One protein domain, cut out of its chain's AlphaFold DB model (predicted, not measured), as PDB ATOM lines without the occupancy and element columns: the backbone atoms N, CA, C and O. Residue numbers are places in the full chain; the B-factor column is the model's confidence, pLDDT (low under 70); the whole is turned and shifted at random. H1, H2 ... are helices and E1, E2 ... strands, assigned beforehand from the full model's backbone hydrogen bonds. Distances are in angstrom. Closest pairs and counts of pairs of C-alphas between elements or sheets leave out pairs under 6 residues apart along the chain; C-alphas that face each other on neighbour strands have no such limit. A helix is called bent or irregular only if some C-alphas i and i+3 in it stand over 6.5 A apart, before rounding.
ATOM      1  N   ILE A  71      83.874  16.952 237.488       66.94
ATOM      2  CA  ILE A  71      84.357  17.662 236.294       66.94
ATOM      3  C   ILE A  71      83.269  17.589 235.197       66.94
ATOM      4  O   ILE A  71      83.191  16.585 234.486       66.94
ATOM      5  N   PRO A  72      82.399  18.615 235.073       58.31
ATOM      6  CA  PRO A  72      81.521  18.855 233.913       58.31
ATOM      7  C   PRO A  72      82.161  19.886 232.944       58.31
ATOM      8  O   PRO A  72      83.006  20.664 233.371       58.31
ATOM      9  N   ALA A  73      81.846  20.047 231.654       54.81
ATOM     10  CA  ALA A  73      80.960  19.379 230.707       54.81
ATOM     11  C   ALA A  73      81.685  19.323 229.343       54.81
ATOM     12  O   ALA A  73      82.167  20.338 228.840       54.81
ATOM     13  N   GLY A  74      81.749  18.129 228.759       69.94
ATOM     14  CA  GLY A  74      82.248  17.849 227.416       69.94
ATOM     15  C   GLY A  74      81.566  16.583 226.892       69.94
ATOM     16  O   GLY A  74      80.476  16.238 227.341       69.94
ATOM     17  N   ILE A  75      82.216  15.850 225.989       87.00
ATOM     18  CA  ILE A  75      81.738  14.536 225.509       87.00
ATOM     19  C   ILE A  75      81.658  13.520 226.678       87.00
ATOM     20  O   ILE A  75      80.887  12.564 226.644       87.00
ATOM     21  N   VAL A  76      82.406  13.767 227.759       94.19
ATOM     22  CA  VAL A  76      82.381  12.991 229.002       94.19
ATOM     23  C   VAL A  76      82.064  13.913 230.184       94.19
ATOM     24  O   VAL A  76      82.635  14.997 230.303       94.19
ATOM     25  N   SER A  77      81.168  13.478 231.065       93.88
ATOM     26  CA  SER A  77      80.771  14.152 232.304       93.88
ATOM     27  C   SER A  77      80.920  13.178 233.466       93.88
ATOM     28  O   SER A  77      80.342  12.089 233.443       93.88
ATOM     29  N   ILE A  78      81.719  13.537 234.474       96.50
ATOM     30  CA  ILE A  78      82.012  12.644 235.601       96.50
ATOM     31  C   ILE A  78      81.785  13.371 236.910       96.50
ATOM     32  O   ILE A  78      82.350  14.433 237.174       96.50
ATOM     33  N   THR A  79      80.955  12.758 237.741       96.56
ATOM     34  CA  THR A  79      80.532  13.288 239.035       96.56
ATOM     35  C   THR A  79      80.685  12.234 240.113       96.56
ATOM     36  O   THR A  79      80.840  11.043 239.825       96.56
ATOM     37  N   TYR A  80      80.600  12.648 241.370       97.06
ATOM     38  CA  TYR A  80      80.588  11.725 242.495       97.06
ATOM     39  C   TYR A  80      79.516  12.072 243.529       97.06
ATOM     40  O   TYR A  80      78.991  13.184 243.590       97.06
ATOM     41  N   ALA A  81      79.138  11.071 244.323       95.88
ATOM     42  CA  ALA A  81      78.338  11.264 245.525       95.88
ATOM     43  C   ALA A  81      79.135  12.010 246.611       95.88
ATOM     44  O   ALA A  81      80.343  12.167 246.503       95.88
ATOM     45  N   ASP A  82      78.459  12.445 247.675       93.81
ATOM     46  CA  ASP A  82      79.069  13.173 248.796       93.81
ATOM     47  C   ASP A  82      80.368  12.494 249.301       93.81
ATOM     48  O   ASP A  82      80.300  11.388 249.856       93.81
ATOM     49  N   PRO A  83      81.542  13.148 249.158       93.31
ATOM     50  CA  PRO A  83      82.827  12.586 249.562       93.31
ATOM     51  C   PRO A  83      82.874  12.141 251.024       93.31
ATOM     52  O   PRO A  83      83.563  11.175 251.347       93.31
ATOM     53  N   ALA A  84      82.145  12.817 251.917       91.06
ATOM     54  CA  ALA A  84      82.139  12.502 253.344       91.06
ATOM     55  C   ALA A  84      81.370  11.210 253.670       91.06
ATOM     56  O   ALA A  84      81.548  10.644 254.748       91.06
ATOM     57  N   LYS A  85      80.523  10.730 252.751       91.12
ATOM     58  CA  LYS A  85      79.703   9.519 252.927       91.12
ATOM     59  C   LYS A  85      80.302   8.271 252.284       91.12
ATOM     60  O   LYS A  85      79.788   7.176 252.517       91.12
ATOM     61  N   MET A  86      81.378   8.420 251.516       91.81
ATOM     62  CA  MET A  86      82.035   7.300 250.845       91.81
ATOM     63  C   MET A  86      82.646   6.301 251.836       91.81
ATOM     64  O   MET A  86      83.019   6.661 252.956       91.81
ATOM     65  N   SER A  87      82.785   5.042 251.424       90.50
ATOM     66  CA  SER A  87      83.424   3.980 252.214       90.50
ATOM     67  C   SER A  87      84.849   4.318 252.634       90.50
ATOM     68  O   SER A  87      85.194   4.161 253.808       90.50
ATOM     69  N   ASP A  88      85.630   4.913 251.733       86.75
ATOM     70  CA  ASP A  88      86.954   5.444 252.047       86.75
ATOM     71  C   ASP A  88      86.926   6.432 253.227       86.75
ATOM     72  O   ASP A  88      87.771   6.362 254.116       86.75
ATOM     73  N   ALA A  89      85.914   7.303 253.318       85.25
ATOM     74  CA  ALA A  89      85.839   8.331 254.362       85.25
ATOM     75  C   ALA A  89      85.722   7.777 255.776       85.25
ATOM     76  O   ALA A  89      86.197   8.397 256.725       85.25
ATOM     77  N   ARG A  90      85.131   6.591 255.916       80.69
ATOM     78  CA  ARG A  90      84.985   5.920 257.211       80.69
ATOM     79  C   ARG A  90      86.281   5.276 257.697       80.69
ATOM     80  O   ARG A  90      86.359   4.892 258.859       80.69
ATOM     81  N   THR A  91      87.263   5.113 256.813       77.81
ATOM     82  CA  THR A  91      88.448   4.281 257.065       77.81
ATOM     83  C   THR A  91      89.773   5.010 256.850       77.81
ATOM     84  O   THR A  91      90.796   4.579 257.386       77.81
ATOM     85  N   ALA A  92      89.761   6.117 256.105       69.06
ATOM     86  CA  ALA A  92      90.932   6.938 255.860       69.06
ATOM     87  C   ALA A  92      91.503   7.510 257.177       69.06
ATOM     88  O   ALA A  92      90.743   7.875 258.081       69.06
ATOM     89  N   PRO A  93      92.840   7.645 257.295       70.50
ATOM     90  CA  PRO A  93      93.470   8.475 258.324       70.50
ATOM     91  C   PRO A  93      92.916   9.908 258.294       70.50
ATOM     92  O   PRO A  93      92.178  10.264 257.382       70.50
ATOM     93  N   ARG A  94      93.290  10.753 259.267       75.69
ATOM     94  CA  ARG A  94      92.849  12.162 259.363       75.69
ATOM     95  C   ARG A  94      93.268  12.995 258.131       75.69
ATOM     96  O   ARG A  94      94.229  13.753 258.179       75.69
ATOM     97  N   GLU A  95      92.541  12.838 257.035       85.25
ATOM     98  CA  GLU A  95      92.647  13.573 255.780       85.25
ATOM     99  C   GLU A  95      91.643  14.731 255.812       85.25
ATOM    100  O   GLU A  95      90.516  14.590 256.294       85.25
ATOM    101  N   SER A  96      92.035  15.894 255.292       90.38
ATOM    102  CA  SER A  96      91.117  17.028 255.173       90.38
ATOM    103  C   SER A  96      90.064  16.791 254.083       90.38
ATOM    104  O   SER A  96      90.318  16.112 253.087       90.38
ATOM    105  N   ALA A  97      88.897  17.431 254.207       90.38
ATOM    106  CA  ALA A  97      87.869  17.396 253.161       90.38
ATOM    107  C   ALA A  97      88.404  17.879 251.797       90.38
ATOM    108  O   ALA A  97      88.049  17.323 250.760       90.38
ATOM    109  N   ARG A  98      89.312  18.867 251.797       91.50
ATOM    110  CA  ARG A  98      89.966  19.379 250.584       91.50
ATOM    111  C   ARG A  98      90.873  18.340 249.925       91.50
ATOM    112  O   ARG A  98      90.825  18.201 248.708       91.50
ATOM    113  N   ALA A  99      91.693  17.630 250.698       90.81
ATOM    114  CA  ALA A  99      92.575  16.595 250.154       90.81
ATOM    115  C   ALA A  99      91.766  15.430 249.562       90.81
ATOM    116  O   ALA A  99      92.021  15.013 248.434       90.81
ATOM    117  N   ARG A 100      90.702  15.017 250.259       91.31
ATOM    118  CA  ARG A 100      89.756  14.004 249.776       91.31
ATOM    119  C   ARG A 100      89.113  14.394 248.450       91.31
ATOM    120  O   ARG A 100      89.049  13.587 247.527       91.31
ATOM    121  N   ARG A 101      88.635  15.637 248.366       93.75
ATOM    122  CA  ARG A 101      88.051  16.212 247.153       93.75
ATOM    123  C   ARG A 101      89.049  16.189 245.997       93.75
ATOM    124  O   ARG A 101      88.743  15.626 244.959       93.75
ATOM    125  N   ALA A 102      90.256  16.708 246.219       93.44
ATOM    126  CA  ALA A 102      91.304  16.746 245.201       93.44
ATOM    127  C   ALA A 102      91.666  15.345 244.683       93.44
ATOM    128  O   ALA A 102      91.920  15.162 243.495       93.44
ATOM    129  N   TRP A 103      91.652  14.342 245.562       93.12
ATOM    130  CA  TRP A 103      91.860  12.956 245.166       93.12
ATOM    131  C   TRP A 103      90.716  12.405 244.294       93.12
ATOM    132  O   TRP A 103      90.984  11.788 243.263       93.12
ATOM    133  N   LEU A 104      89.451  12.663 244.648       95.75
ATOM    134  CA  LEU A 104      88.301  12.285 243.813       95.75
ATOM    135  C   LEU A 104      88.297  13.013 242.468       95.75
ATOM    136  O   LEU A 104      87.998  12.404 241.443       95.75
ATOM    137  N   ASP A 105      88.667  14.291 242.462       95.50
ATOM    138  CA  ASP A 105      88.790  15.087 241.242       95.50
ATOM    139  C   ASP A 105      89.867  14.497 240.323       95.50
ATOM    140  O   ASP A 105      89.633  14.343 239.127       95.50
ATOM    141  N   ALA A 106      91.009  14.070 240.873       95.38
ATOM    142  CA  ALA A 106      92.050  13.386 240.106       95.38
ATOM    143  C   ALA A 106      91.558  12.056 239.507       95.38
ATOM    144  O   ALA A 106      91.899  11.726 238.369       95.38
ATOM    145  N   LEU A 107      90.733  11.305 240.242       95.69
ATOM    146  CA  LEU A 107      90.129  10.068 239.747       95.69
ATOM    147  C   LEU A 107      89.125  10.338 238.615       95.69
ATOM    148  O   LEU A 107      89.117   9.622 237.614       95.69
ATOM    149  N   CYS A 108      88.317  11.394 238.743       96.56
ATOM    150  CA  CYS A 108      87.391  11.828 237.696       96.56
ATOM    151  C   CYS A 108      88.136  12.297 236.452       96.56
ATOM    152  O   CYS A 108      87.782  11.896 235.349       96.56
ATOM    153  N   LEU A 109      89.188  13.100 236.623       95.50
ATOM    154  CA  LEU A 109      89.990  13.604 235.514       95.50
ATOM    155  C   LEU A 109      90.608  12.449 234.732       95.50
ATOM    156  O   LEU A 109      90.517  12.407 233.509       95.50
ATOM    157  N   TYR A 110      91.178  11.485 235.453       96.06
ATOM    158  CA  TYR A 110      91.713  10.279 234.846       96.06
ATOM    159  C   TYR A 110      90.636   9.514 234.073       96.06
ATOM    160  O   TYR A 110      90.849   9.158 232.920       96.06
ATOM    161  N   LEU A 111      89.464   9.278 234.668       96.38
ATOM    162  CA  LEU A 111      88.411   8.546 233.970       96.38
ATOM    163  C   LEU A 111      87.924   9.287 232.717       96.38
ATOM    164  O   LEU A 111      87.667   8.639 231.705       96.38
ATOM    165  N   ALA A 112      87.834  10.619 232.761       95.38
ATOM    166  CA  ALA A 112      87.434  11.430 231.615       95.38
ATOM    167  C   ALA A 112      88.442  11.297 230.471       95.38
ATOM    168  O   ALA A 112      88.047  11.002 229.343       95.38
ATOM    169  N   ASP A 113      89.731  11.446 230.782       94.88
ATOM    170  CA  ASP A 113      90.835  11.327 229.827       94.88
ATOM    171  C   ASP A 113      90.864   9.951 229.147       94.88
ATOM    172  O   ASP A 113      90.982   9.846 227.929       94.88
ATOM    173  N   ARG A 114      90.669   8.881 229.924       95.25
ATOM    174  CA  ARG A 114      90.673   7.506 229.410       95.25
ATOM    175  C   ARG A 114      89.415   7.154 228.622       95.25
ATOM    176  O   ARG A 114      89.496   6.344 227.703       95.25
ATOM    177  N   ALA A 115      88.265   7.724 228.981       94.75
ATOM    178  CA  ALA A 115      86.992   7.426 228.335       94.75
ATOM    179  C   ALA A 115      86.777   8.216 227.039       94.75
ATOM    180  O   ALA A 115      86.243   7.663 226.083       94.75
ATOM    181  N   ALA A 116      87.204   9.482 226.983       93.19
ATOM    182  CA  ALA A 116      86.995  10.360 225.832       93.19
ATOM    183  C   ALA A 116      87.422   9.757 224.475       93.19
ATOM    184  O   ALA A 116      86.609   9.794 223.553       93.19
ATOM    185  N   PRO A 117      88.619   9.152 224.317       92.50
ATOM    186  CA  PRO A 117      89.033   8.568 223.039       92.50
ATOM    187  C   PRO A 117      88.293   7.271 222.674       92.50
ATOM    188  O   PRO A 117      88.466   6.771 221.567       92.50
ATOM    189  N   LEU A 118      87.503   6.697 223.589       91.88
ATOM    190  CA  LEU A 118      86.728   5.474 223.352       91.88
ATOM    191  C   LEU A 118      85.320   5.761 222.812       91.88
ATOM    192  O   LEU A 118      84.623   4.826 222.418       91.88
ATOM    193  N   LEU A 119      84.884   7.023 222.830       92.06
ATOM    194  CA  LEU A 119      83.557   7.419 222.374       92.06
ATOM    195  C   LEU A 119      83.542   7.643 220.862       92.06
ATOM    196  O   LEU A 119      84.416   8.305 220.305       92.06
ATOM    197  N   GLU A 120      82.516   7.111 220.197       90.69
ATOM    198  CA  GLU A 120      82.278   7.410 218.783       90.69
ATOM    199  C   GLU A 120      81.810   8.875 218.625       90.69
ATOM    200  O   GLU A 120      81.227   9.447 219.557       90.69
ATOM    201  N   PRO A 121      82.011   9.504 217.450       89.94
ATOM    202  CA  PRO A 121      81.496  10.846 217.188       89.94
ATOM    203  C   PRO A 121      79.995  10.959 217.486       89.94
ATOM    204  O   PRO A 121      79.206  10.104 217.087       89.94
ATOM    205  N   GLY A 122      79.600  12.020 218.195       91.00
ATOM    206  CA  GLY A 122      78.207  12.241 218.597       91.00
ATOM    207  C   GLY A 122      77.742  11.394 219.788       91.00
ATOM    208  O   GLY A 122      76.566  11.447 220.133       91.00
ATOM    209  N   GLN A 123      78.613  10.617 220.443       94.56
ATOM    210  CA  GLN A 123      78.295   9.981 221.725       94.56
ATOM    211  C   GLN A 123      78.609  10.908 222.901       94.56
ATOM    212  O   GLN A 123      79.499  11.740 222.825       94.56
ATOM    213  N   LEU A 124      77.890  10.739 224.006       95.44
ATOM    214  CA  LEU A 124      78.098  11.424 225.276       95.44
ATOM    215  C   LEU A 124      78.072  10.390 226.403       95.44
ATOM    216  O   LEU A 124      77.183   9.533 226.436       95.44
ATOM    217  N   LEU A 125      79.019  10.484 227.334       96.50
ATOM    218  CA  LEU A 125      79.115   9.603 228.492       96.50
ATOM    219  C   LEU A 125      78.945  10.389 229.789       96.50
ATOM    220  O   LEU A 125      79.763  11.240 230.124       96.50
ATOM    221  N   ASP A 126      77.926  10.031 230.555       96.81
ATOM    222  CA  ASP A 126      77.703  10.506 231.913       96.81
ATOM    223  C   ASP A 126      78.074   9.383 232.899       96.81
ATOM    224  O   ASP A 126      77.570   8.264 232.782       96.81
ATOM    225  N   VAL A 127      78.943   9.661 233.875       97.56
ATOM    226  CA  VAL A 127      79.316   8.725 234.949       97.56
ATOM    227  C   VAL A 127      79.137   9.385 236.314       97.56
ATOM    228  O   VAL A 127      79.552  10.522 236.545       97.56
ATOM    229  N   ARG A 128      78.555   8.646 237.255       97.50
ATOM    230  CA  ARG A 128      78.486   9.003 238.671       97.50
ATOM    231  C   ARG A 128      79.176   7.931 239.506       97.50
ATOM    232  O   ARG A 128      78.723   6.790 239.548       97.50
ATOM    233  N   LEU A 129      80.230   8.312 240.222       97.56
ATOM    234  CA  LEU A 129      80.849   7.472 241.246       97.56
ATOM    235  C   LEU A 129      79.963   7.511 242.499       97.56
ATOM    236  O   LEU A 129      79.845   8.542 243.164       97.56
ATOM    237  N   ALA A 130      79.280   6.407 242.780       97.38
ATOM    238  CA  ALA A 130      78.323   6.298 243.875       97.38
ATOM    239  C   ALA A 130      79.011   6.008 245.215       97.38
ATOM    240  O   ALA A 130      78.594   6.547 246.239       97.38
ATOM    241  N   ASP A 131      80.059   5.186 245.199       96.75
ATOM    242  CA  ASP A 131      80.890   4.889 246.362       96.75
ATOM    243  C   ASP A 131      82.313   4.542 245.925       96.75
ATOM    244  O   ASP A 131      82.521   3.960 244.856       96.75
ATOM    245  N   VAL A 132      83.296   4.892 246.755       94.81
ATOM    246  CA  VAL A 132      84.695   4.541 246.513       94.81
ATOM    247  C   VAL A 132      85.366   4.113 247.815       94.81
ATOM    248  O   VAL A 132      85.260   4.789 248.841       94.81
ATOM    249  N   GLN A 133      86.086   2.997 247.755       92.69
ATOM    250  CA  GLN A 133      86.996   2.498 248.779       92.69
ATOM    251  C   GLN A 133      88.405   2.478 248.191       92.69
ATOM    252  O   GLN A 133      88.653   1.766 247.216       92.69
ATOM    253  N   ARG A 134      89.326   3.229 248.805       90.62
ATOM    254  CA  ARG A 134      90.738   3.189 248.421       90.62
ATOM    255  C   ARG A 134      91.372   1.869 248.826       90.62
ATOM    256  O   ARG A 134      91.053   1.326 249.891       90.62
ATOM    257  N   ALA A 135      92.308   1.403 248.010       87.75
ATOM    258  CA  ALA A 135      93.235   0.355 248.386       87.75
ATOM    259  C   ALA A 135      94.002   0.770 249.646       87.75
ATOM    260  O   ALA A 135      94.536   1.875 249.745       87.75
ATOM    261  N   GLY A 136      94.083  -0.132 250.617       84.00
ATOM    262  CA  GLY A 136      94.863   0.114 251.819       84.00
ATOM    263  C   GLY A 136      94.482  -0.811 252.959       84.00
ATOM    264  O   GLY A 136      94.005  -1.926 252.764       84.00
ATOM    265  N   ARG A 137      94.682  -0.327 254.186       80.00
ATOM    266  CA  ARG A 137      94.483  -1.117 255.409       80.00
ATOM    267  C   ARG A 137      93.053  -1.640 255.581       80.00
ATOM    268  O   ARG A 137      92.863  -2.679 256.200       80.00
ATOM    269  N   ALA A 138      92.065  -0.906 255.078       83.50
ATOM    270  CA  ALA A 138      90.657  -1.247 255.232       83.50
ATOM    271  C   ALA A 138      90.194  -2.384 254.308       83.50
ATOM    272  O   ALA A 138      89.172  -3.007 254.586       83.50
ATOM    273  N   GLY A 139      90.935  -2.664 253.233       85.12
ATOM    274  CA  GLY A 139      90.574  -3.696 252.272       85.12
ATOM    275  C   GLY A 139      91.064  -3.413 250.851       85.12
ATOM    276  O   GLY A 139      91.778  -2.433 250.610       85.12
ATOM    277  N   PRO A 140      90.692  -4.291 249.902       88.94
ATOM    278  CA  PRO A 140      90.964  -4.078 248.488       88.94
ATOM    279  C   PRO A 140      90.219  -2.838 247.960       88.94
ATOM    280  O   PRO A 140      89.193  -2.450 248.527       88.94
ATOM    281  N   PRO A 141      90.704  -2.231 246.864       92.06
ATOM    282  CA  PRO A 141      90.014  -1.115 246.234       92.06
ATOM    283  C   PRO A 141      88.650  -1.562 245.701       92.06
ATOM    284  O   PRO A 141      88.508  -2.656 245.143       92.06
ATOM    285  N   ARG A 142      87.652  -0.690 245.829       94.69
ATOM    286  CA  ARG A 142      86.321  -0.892 245.253       94.69
ATOM    287  C   ARG A 142      85.752   0.428 244.752       94.69
ATOM    288  O   ARG A 142      85.894   1.449 245.415       94.69
ATOM    289  N   ILE A 143      85.078   0.396 243.607       96.44
ATOM    290  CA  ILE A 143      84.332   1.540 243.069       96.44
ATOM    291  C   ILE A 143      82.938   1.069 242.670       96.44
ATOM    292  O   ILE A 143      82.810   0.171 241.841       96.44
ATOM    293  N   ASP A 144      81.905   1.698 243.215       97.56
ATOM    294  CA  ASP A 144      80.538   1.572 242.722       97.56
ATOM    295  C   ASP A 144      80.227   2.772 241.826       97.56
ATOM    296  O   ASP A 144      80.388   3.923 242.235       97.56
ATOM    297  N   LEU A 145      79.780   2.516 240.599       97.56
ATOM    298  CA  LEU A 145      79.453   3.559 239.632       97.56
ATOM    299  C   LEU A 145      78.120   3.317 238.928       97.56
ATOM    300  O   LEU A 145      77.656   2.186 238.764       97.56
ATOM    301  N   GLU A 146      77.531   4.418 238.487       98.19
ATOM    302  CA  GLU A 146      76.397   4.502 237.576       98.19
ATOM    303  C   GLU A 146      76.871   5.188 236.298       98.19
ATOM    304  O   GLU A 146      77.621   6.160 236.370       98.19
ATOM    305  N   PHE A 147      76.454   4.702 235.133       97.75
ATOM    306  CA  PHE A 147      76.809   5.336 233.867       97.75
ATOM    307  C   PHE A 147      75.655   5.332 232.872       97.75
ATOM    308  O   PHE A 147      74.819   4.423 232.883       97.75
ATOM    309  N   THR A 148      75.684   6.314 231.976       97.25
ATOM    310  CA  THR A 148      74.790   6.451 230.829       97.25
ATOM    311  C   THR A 148      75.603   6.891 229.618       97.25
ATOM    312  O   THR A 148      76.190   7.966 229.608       97.25
ATOM    313  N   LEU A 149      75.608   6.063 228.581       96.75
ATOM    314  CA  LEU A 149      76.088   6.384 227.245       96.75
ATOM    315  C   LEU A 149      74.884   6.732 226.372       96.75
ATOM    316  O   LEU A 149      73.948   5.934 226.241       96.75
ATOM    317  N   ARG A 150      74.913   7.898 225.742       96.12
ATOM    318  CA  ARG A 150      73.840   8.391 224.876       96.12
ATOM    319  C   ARG A 150      74.394   9.028 223.613       96.12
ATOM    320  O   ARG A 150      75.572   9.347 223.552       96.12
ATOM    321  N   THR A 151      73.549   9.211 222.612       94.12
ATOM    322  CA  THR A 151      73.859  10.085 221.479       94.12
ATOM    323  C   THR A 151      73.671  11.551 221.883       94.12
ATOM    324  O   THR A 151      72.965  11.856 222.849       94.12
ATOM    325  N   ASP A 152      74.237  12.464 221.111       91.12
ATOM    326  CA  ASP A 152      74.017  13.909 221.168       91.12
ATOM    327  C   ASP A 152      72.531  14.287 221.025       91.12
ATOM    328  O   ASP A 152      72.041  15.159 221.738       91.12
ATOM    329  N   GLY A 153      71.774  13.541 220.216       91.88
ATOM    330  CA  GLY A 153      70.312  13.615 220.122       91.88
ATOM    331  C   GLY A 153      69.548  13.040 221.327       91.88
ATOM    332  O   GLY A 153      68.322  12.973 221.295       91.88
ATOM    333  N   GLY A 154      70.239  12.583 222.377       91.69
ATOM    334  CA  GLY A 154      69.643  12.132 223.640       91.69
ATOM    335  C   GLY A 154      69.192  10.668 223.686       91.69
ATOM    336  O   GLY A 154      68.677  10.227 224.716       91.69
ATOM    337  N   ARG A 155      69.397   9.876 222.625       95.69
ATOM    338  CA  ARG A 155      69.068   8.441 222.636       95.69
ATOM    339  C   ARG A 155      70.047   7.694 223.538       95.69
ATOM    340  O   ARG A 155      71.241   7.681 223.261       95.69
ATOM    341  N   VAL A 156      69.550   7.012 224.568       96.75
ATOM    342  CA  VAL A 156      70.381   6.150 225.425       96.75
ATOM    343  C   VAL A 156      70.811   4.909 224.642       96.75
ATOM    344  O   VAL A 156      69.974   4.124 224.198       96.75
ATOM    345  N   LEU A 157      72.121   4.738 224.480       94.75
ATOM    346  CA  LEU A 157      72.743   3.570 223.855       94.75
ATOM    347  C   LEU A 157      73.005   2.472 224.886       94.75
ATOM    348  O   LEU A 157      72.848   1.287 224.601       94.75
ATOM    349  N   ARG A 158      73.427   2.866 226.092       95.25
ATOM    350  CA  ARG A 158      73.754   1.953 227.190       95.25
ATOM    351  C   ARG A 158      73.650   2.679 228.520       95.25
ATOM    352  O   ARG A 158      73.980   3.851 228.602       95.25
ATOM    353  N   GLN A 159      73.244   1.980 229.569       96.75
ATOM    354  CA  GLN A 159      73.295   2.506 230.930       96.75
ATOM    355  C   GLN A 159      73.372   1.368 231.942       96.75
ATOM    356  O   GLN A 159      72.990   0.233 231.639       96.75
ATOM    357  N   GLY A 160      73.833   1.658 233.154       96.25
ATOM    358  CA  GLY A 160      73.761   0.690 234.239       96.25
ATOM    359  C   GLY A 160      74.588   1.036 235.466       96.25
ATOM    360  O   GLY A 160      75.286   2.043 235.524       96.25
ATOM    361  N   ARG A 161      74.505   0.135 236.447       97.19
ATOM    362  CA  ARG A 161      75.332   0.125 237.657       97.19
ATOM    363  C   ARG A 161      76.446  -0.901 237.539       97.19
ATOM    364  O   ARG A 161      76.216  -1.993 237.006       97.19
ATOM    365  N   ARG A 162      77.629  -0.580 238.058       95.56
ATOM    366  CA  ARG A 162      78.771  -1.496 238.153       95.56
ATOM    367  C   ARG A 162      79.445  -1.369 239.504       95.56
ATOM    368  O   ARG A 162      79.651  -0.266 239.987       95.56
ATOM    369  N   GLN A 163      79.821  -2.518 240.049       95.44
ATOM    370  CA  GLN A 163      80.747  -2.619 241.164       95.44
ATOM    371  C   GLN A 163      82.073  -3.144 240.624       95.44
ATOM    372  O   GLN A 163      82.131  -4.215 240.017       95.44
ATOM    373  N   LEU A 164      83.132  -2.374 240.814       94.31
ATOM    374  CA  LEU A 164      84.493  -2.702 240.416       94.31
ATOM    375  C   LEU A 164      85.244  -3.149 241.671       94.31
ATOM    376  O   LEU A 164      85.238  -2.419 242.654       94.31
ATOM    377  N   GLY A 165      85.872  -4.324 241.655       86.75
ATOM    378  CA  GLY A 165      86.683  -4.808 242.784       86.75
ATOM    379  C   GLY A 165      86.724  -6.330 242.932       86.75
ATOM    380  O   GLY A 165      87.730  -6.872 243.365       86.75
ATOM    381  N   GLU A 166      85.673  -7.037 242.505       61.16
ATOM    382  CA  GLU A 166      85.530  -8.488 242.745       61.16
ATOM    383  C   GLU A 166      86.214  -9.384 241.692       61.16
ATOM    384  O   GLU A 166      86.392 -10.575 241.919       61.16
ATOM    385  N   ALA A 167      86.588  -8.847 240.524       55.53
ATOM    386  CA  ALA A 167      87.005  -9.664 239.376       55.53
ATOM    387  C   ALA A 167      88.209  -9.112 238.597       55.53
ATOM    388  O   ALA A 167      88.394  -9.454 237.427       55.53
ATOM    389  N   SER A 168      89.020  -8.236 239.199       51.47
ATOM    390  CA  SER A 168      90.293  -7.885 238.565       51.47
ATOM    391  C   SER A 168      91.320  -8.969 238.893       51.47
ATOM    392  O   SER A 168      91.540  -9.225 240.079       51.47
ATOM    393  N   PRO A 169      91.964  -9.603 237.891       52.69
ATOM    394  CA  PRO A 169      93.165 -10.380 238.163       52.69
ATOM    395  C   PRO A 169      94.152  -9.483 238.916       52.69
ATOM    396  O   PRO A 169      94.165  -8.266 238.700       52.69
ATOM    397  N   ALA A 170      94.943 -10.073 239.818       54.91
ATOM    398  CA  ALA A 170      95.983  -9.332 240.522       54.91
ATOM    399  C   ALA A 170      96.780  -8.511 239.491       54.91
ATOM    400  O   ALA A 170      97.138  -9.063 238.442       54.91
ATOM    401  N   PRO A 171      97.000  -7.205 239.724       52.84
ATOM    402  CA  PRO A 171      97.786  -6.417 238.794       52.84
ATOM    403  C   PRO A 171      99.146  -7.098 238.609       52.84
ATOM    404  O   PRO A 171      99.722  -7.618 239.570       52.84
ATOM    405  N   ALA A 172      99.655  -7.106 237.373       56.41
ATOM    406  CA  ALA A 172     101.066  -7.395 237.142       56.41
ATOM    407  C   ALA A 172     101.906  -6.509 238.077       56.41
ATOM    408  O   ALA A 172     101.455  -5.415 238.435       56.41
ATOM    409  N   GLN A 173     103.088  -6.979 238.495       55.25
ATOM    410  CA  GLN A 173     103.958  -6.210 239.388       55.25
ATOM    411  C   GLN A 173     104.019  -4.747 238.919       55.25
ATOM    412  O   GLN A 173     104.359  -4.506 237.755       55.25
ATOM    413  N   PRO A 174     103.618  -3.782 239.769       59.75
ATOM    414  CA  PRO A 174     103.512  -2.398 239.347       59.75
ATOM    415  C   PRO A 174     104.885  -1.901 238.897       59.75
ATOM    416  O   PRO A 174     105.903  -2.188 239.529       59.75
ATOM    417  N   THR A 175     104.917  -1.144 237.801       65.62
ATOM    418  CA  THR A 175     106.127  -0.410 237.420       65.62
ATOM    419  C   THR A 175     106.490   0.574 238.536       65.62
ATOM    420  O   THR A 175     105.618   1.004 239.292       65.62
ATOM    421  N   ALA A 176     107.758   0.982 238.641       62.78
ATOM    422  CA  ALA A 176     108.177   1.953 239.660       62.78
ATOM    423  C   ALA A 176     107.358   3.264 239.606       62.78
ATOM    424  O   ALA A 176     107.047   3.843 240.642       62.78
ATOM    425  N   ALA A 177     106.939   3.685 238.407       62.94
ATOM    426  CA  ALA A 177     106.059   4.837 238.216       62.94
ATOM    427  C   ALA A 177     104.627   4.589 238.728       62.94
ATOM    428  O   ALA A 177     104.053   5.464 239.369       62.94
ATOM    429  N   ALA A 178     104.062   3.397 238.509       61.25
ATOM    430  CA  ALA A 178     102.755   3.029 239.059       61.25
ATOM    431  C   ALA A 178     102.798   2.862 240.587       61.25
ATOM    432  O   ALA A 178     101.835   3.193 241.266       61.25
ATOM    433  N   ALA A 179     103.923   2.401 241.141       62.12
ATOM    434  CA  ALA A 179     104.126   2.318 242.586       62.12
ATOM    435  C   ALA A 179     104.189   3.703 243.263       62.12
ATOM    436  O   ALA A 179     103.888   3.813 244.449       62.12
ATOM    437  N   ALA A 180     104.559   4.751 242.517       71.00
ATOM    438  CA  ALA A 180     104.569   6.134 242.990       71.00
ATOM    439  C   ALA A 180     103.210   6.846 242.836       71.00
ATOM    440  O   ALA A 180     103.013   7.905 243.430       71.00
ATOM    441  N   ASP A 181     102.280   6.291 242.051       79.81
ATOM    442  CA  ASP A 181     100.945   6.853 241.851       79.81
ATOM    443  C   ASP A 181      99.983   6.353 242.944       79.81
ATOM    444  O   ASP A 181      99.579   5.186 242.927       79.81
ATOM    445  N   PRO A 182      99.547   7.219 243.880       80.88
ATOM    446  CA  PRO A 182      98.668   6.813 244.971       80.88
ATOM    447  C   PRO A 182      97.253   6.419 244.511       80.88
ATOM    448  O   PRO A 182      96.467   5.976 245.342       80.88
ATOM    449  N   LEU A 183      96.913   6.589 243.224       89.06
ATOM    450  CA  LEU A 183      95.639   6.172 242.625       89.06
ATOM    451  C   LEU A 183      95.761   4.930 241.728       89.06
ATOM    452  O   LEU A 183      94.791   4.567 241.062       89.06
ATOM    453  N   ALA A 184      96.935   4.295 241.638       89.50
ATOM    454  CA  ALA A 184      97.185   3.250 240.640       89.50
ATOM    455  C   ALA A 184      96.173   2.093 240.708       89.50
ATOM    456  O   ALA A 184      95.742   1.573 239.676       89.50
ATOM    457  N   ALA A 185      95.762   1.711 241.918       90.00
ATOM    458  CA  ALA A 185      94.826   0.619 242.134       90.00
ATOM    459  C   ALA A 185      93.412   0.967 241.634       90.00
ATOM    460  O   ALA A 185      92.793   0.184 240.910       90.00
ATOM    461  N   GLU A 186      92.913   2.159 241.958       93.38
ATOM    462  CA  GLU A 186      91.595   2.637 241.532       93.38
ATOM    463  C   GLU A 186      91.564   2.907 240.026       93.38
ATOM    464  O   GLU A 186      90.610   2.528 239.343       93.38
ATOM    465  N   LYS A 187      92.643   3.478 239.481       94.56
ATOM    466  CA  LYS A 187      92.822   3.673 238.038       94.56
ATOM    467  C   LYS A 187      92.758   2.352 237.280       94.56
ATOM    468  O   LYS A 187      92.036   2.257 236.292       94.56
ATOM    469  N   ALA A 188      93.420   1.307 237.781       92.88
ATOM    470  CA  ALA A 188      93.381  -0.018 237.168       92.88
ATOM    471  C   ALA A 188      91.964  -0.624 237.137       92.88
ATOM    472  O   ALA A 188      91.604  -1.292 236.162       92.88
ATOM    473  N   LEU A 189      91.142  -0.382 238.168       94.94
ATOM    474  CA  LEU A 189      89.735  -0.797 238.172       94.94
ATOM    475  C   LEU A 189      88.930  -0.088 237.076       94.94
ATOM    476  O   LEU A 189      88.176  -0.748 236.355       94.94
ATOM    477  N   LEU A 190      89.111   1.226 236.927       95.94
ATOM    478  CA  LEU A 190      88.440   2.035 235.906       95.94
ATOM    479  C   LEU A 190      88.872   1.644 234.492       95.94
ATOM    480  O   LEU A 190      88.026   1.424 233.632       95.94
ATOM    481  N   ASP A 191      90.171   1.460 234.269       94.75
ATOM    482  CA  ASP A 191      90.733   0.985 233.004       94.75
ATOM    483  C   ASP A 191      90.168  -0.394 232.616       94.75
ATOM    484  O   ASP A 191      89.806  -0.642 231.464       94.75
ATOM    485  N   ALA A 192      90.074  -1.315 233.580       93.19
ATOM    486  CA  ALA A 192      89.498  -2.636 233.349       93.19
ATOM    487  C   ALA A 192      88.000  -2.563 233.031       93.19
ATOM    488  O   ALA A 192      87.505  -3.342 232.216       93.19
ATOM    489  N   TRP A 193      87.272  -1.647 233.666       95.00
ATOM    490  CA  TRP A 193      85.873  -1.385 233.351       95.00
ATOM    491  C   TRP A 193      85.704  -0.808 231.945       95.00
ATOM    492  O   TRP A 193      84.922  -1.364 231.175       95.00
ATOM    493  N   LEU A 194      86.485   0.211 231.579       94.94
ATOM    494  CA  LEU A 194      86.443   0.827 230.254       94.94
ATOM    495  C   LEU A 194      86.705  -0.192 229.144       94.94
ATOM    496  O   LEU A 194      85.912  -0.283 228.213       94.94
ATOM    497  N   ARG A 195      87.735  -1.039 229.282       92.06
ATOM    498  CA  ARG A 195      88.020  -2.108 228.306       92.06
ATOM    499  C   ARG A 195      86.858  -3.084 228.105       92.06
ATOM    500  O   ARG A 195      86.722  -3.644 227.022       92.06
ATOM    501  N   ARG A 196      86.055  -3.332 229.145       91.06
ATOM    502  CA  ARG A 196      84.904  -4.247 229.079       91.06
ATOM    503  C   ARG A 196      83.651  -3.580 228.520       91.06
ATOM    504  O   ARG A 196      82.915  -4.225 227.781       91.06
ATOM    505  N   GLU A 197      83.376  -2.335 228.901       90.81
ATOM    506  CA  GLU A 197      82.168  -1.622 228.457       90.81
ATOM    507  C   GLU A 197      82.305  -1.022 227.057       90.81
ATOM    508  O   GLU A 197      81.322  -0.987 226.313       90.81
ATOM    509  N   PHE A 198      83.517  -0.601 226.697       89.12
ATOM    510  CA  PHE A 198      83.857   0.032 225.427       89.12
ATOM    511  C   PHE A 198      84.928  -0.802 224.712       89.12
ATOM    512  O   PHE A 198      86.067  -0.354 224.561       89.12
TER     513      PHE A 198
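What this domain is: This is residues 71 to 198 of the 203 residues of an uncharacterized protein of Acidovorax wautersii (UniProt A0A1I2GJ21). Picture a twisted wall of four strands, with two helices, H1 and H3, side by side over one face and the other face bare of named helices; a loop with the short helix H2 leads away from this body, and residues 175 to 181 stick out from it. H1 covers the E1 and E2 side of the wall, and H3 is over the E4 side. The printed part has 128 residues, with three named helices and four named strands in the order E1 H1 E2 E3 E4 H2 H3; the sheet is mixed, its order is E1 E2 E3 E4, and the class is mixed, helices and strands. The whole is compact, with a radius of gyration of the C-alphas of 14.9 A, and it spans 45 by 32 by 24 A.

Where its parts are: Start at the first printed residue, Ile 71, and go on to C-alpha 76 at (82.381, 12.991, 229.002), where strand E1, residues 76 to 80, begins. Residues 81 to 96 hold no named element; after them find C-alpha 97 at (87.869, 17.396, 253.161), from which helix H1, residues 97 to 118, runs 32.1 A. H1 is irregular, but only just: C-alphas 114 and 117 are 6.7 A apart. Next come strand E2, residues 123 to 133, 29.4 A long, strand E3, residues 142 to 151, 29.0 A long, and strand E4, residues 156 to 164, 22.4 A long. E2 bends by 59 degrees at residue 130, and E4 bends by 52 degrees at residue 161. Helix H2 has five residues, 176 to 180; helix H3, residues 184 to 197, runs 19.9 A and ends at C-alpha 197, (82.168, -1.622, 228.457).

How they stand to each other: Begin with the sheet, whose edge strands are E1 and E4. E1 and E2 are parallel neighbours, with N 77 and O 125 at 2.8 A; with H1 they form a strand-helix-strand unit, two parallel neighbour strands with a helix between them in the chain, and its crossover is left-handed. E2, E3 and E4 form a meander, each strand the antiparallel neighbour of the one before. In the hairpin of E2 and E3 look at N 126 and O 148, 2.9 A apart; in the hairpin of E3 and E4 look at N 145 and O 162, also 2.9 A. The domain has two layers, the sheet and, on one face of it, H1 and H3. H1 is over E1 and E2 at a height over the sheet of 8.1 A and runs along the strands, at 27 degrees to E1 on the local plane; its closest C-alphas to E1 are those of Cys 108 and Ile 78, 5.8 A apart. H3, at a height over the sheet of 9.4 A, is over E4 and only just over E3, where 3 of its C-alphas fall, and runs slantwise to the strands, at 35 degrees to E4 on the local plane. The closest C-alphas of H3 and E4 are those of Leu 189 and Leu 164, 6.0 A apart. H1 touches H3 with residues 107 to 115 alone, the closest C-alphas being those of Leu 111 and Leu 190 at 6.8 A; they run the same way at a shallow tilt of 34 degrees, only just short of steep. H2 is not on the sheet and is apart from H1; it is close to H3 but not clearly touching, the closest C-alphas being those of Ala 178 and Ala 184 at 5.8 A. In H2 and H3 every O i to N i+4 pair is within hydrogen-bond range, and in H1 16 of 18 are.

The domain as a whole: The two C-alphas farthest apart are those of Arg 94 and Gly 153, 45.3 A. The printed part has no cut. The long links are E1 to H1, with 16 residues, and E4 to H2, with 11. Mean pLDDT of the printed part is 87.3; look for values under 70 at residues 71 to 74, residue 92 and residues 166 to 179.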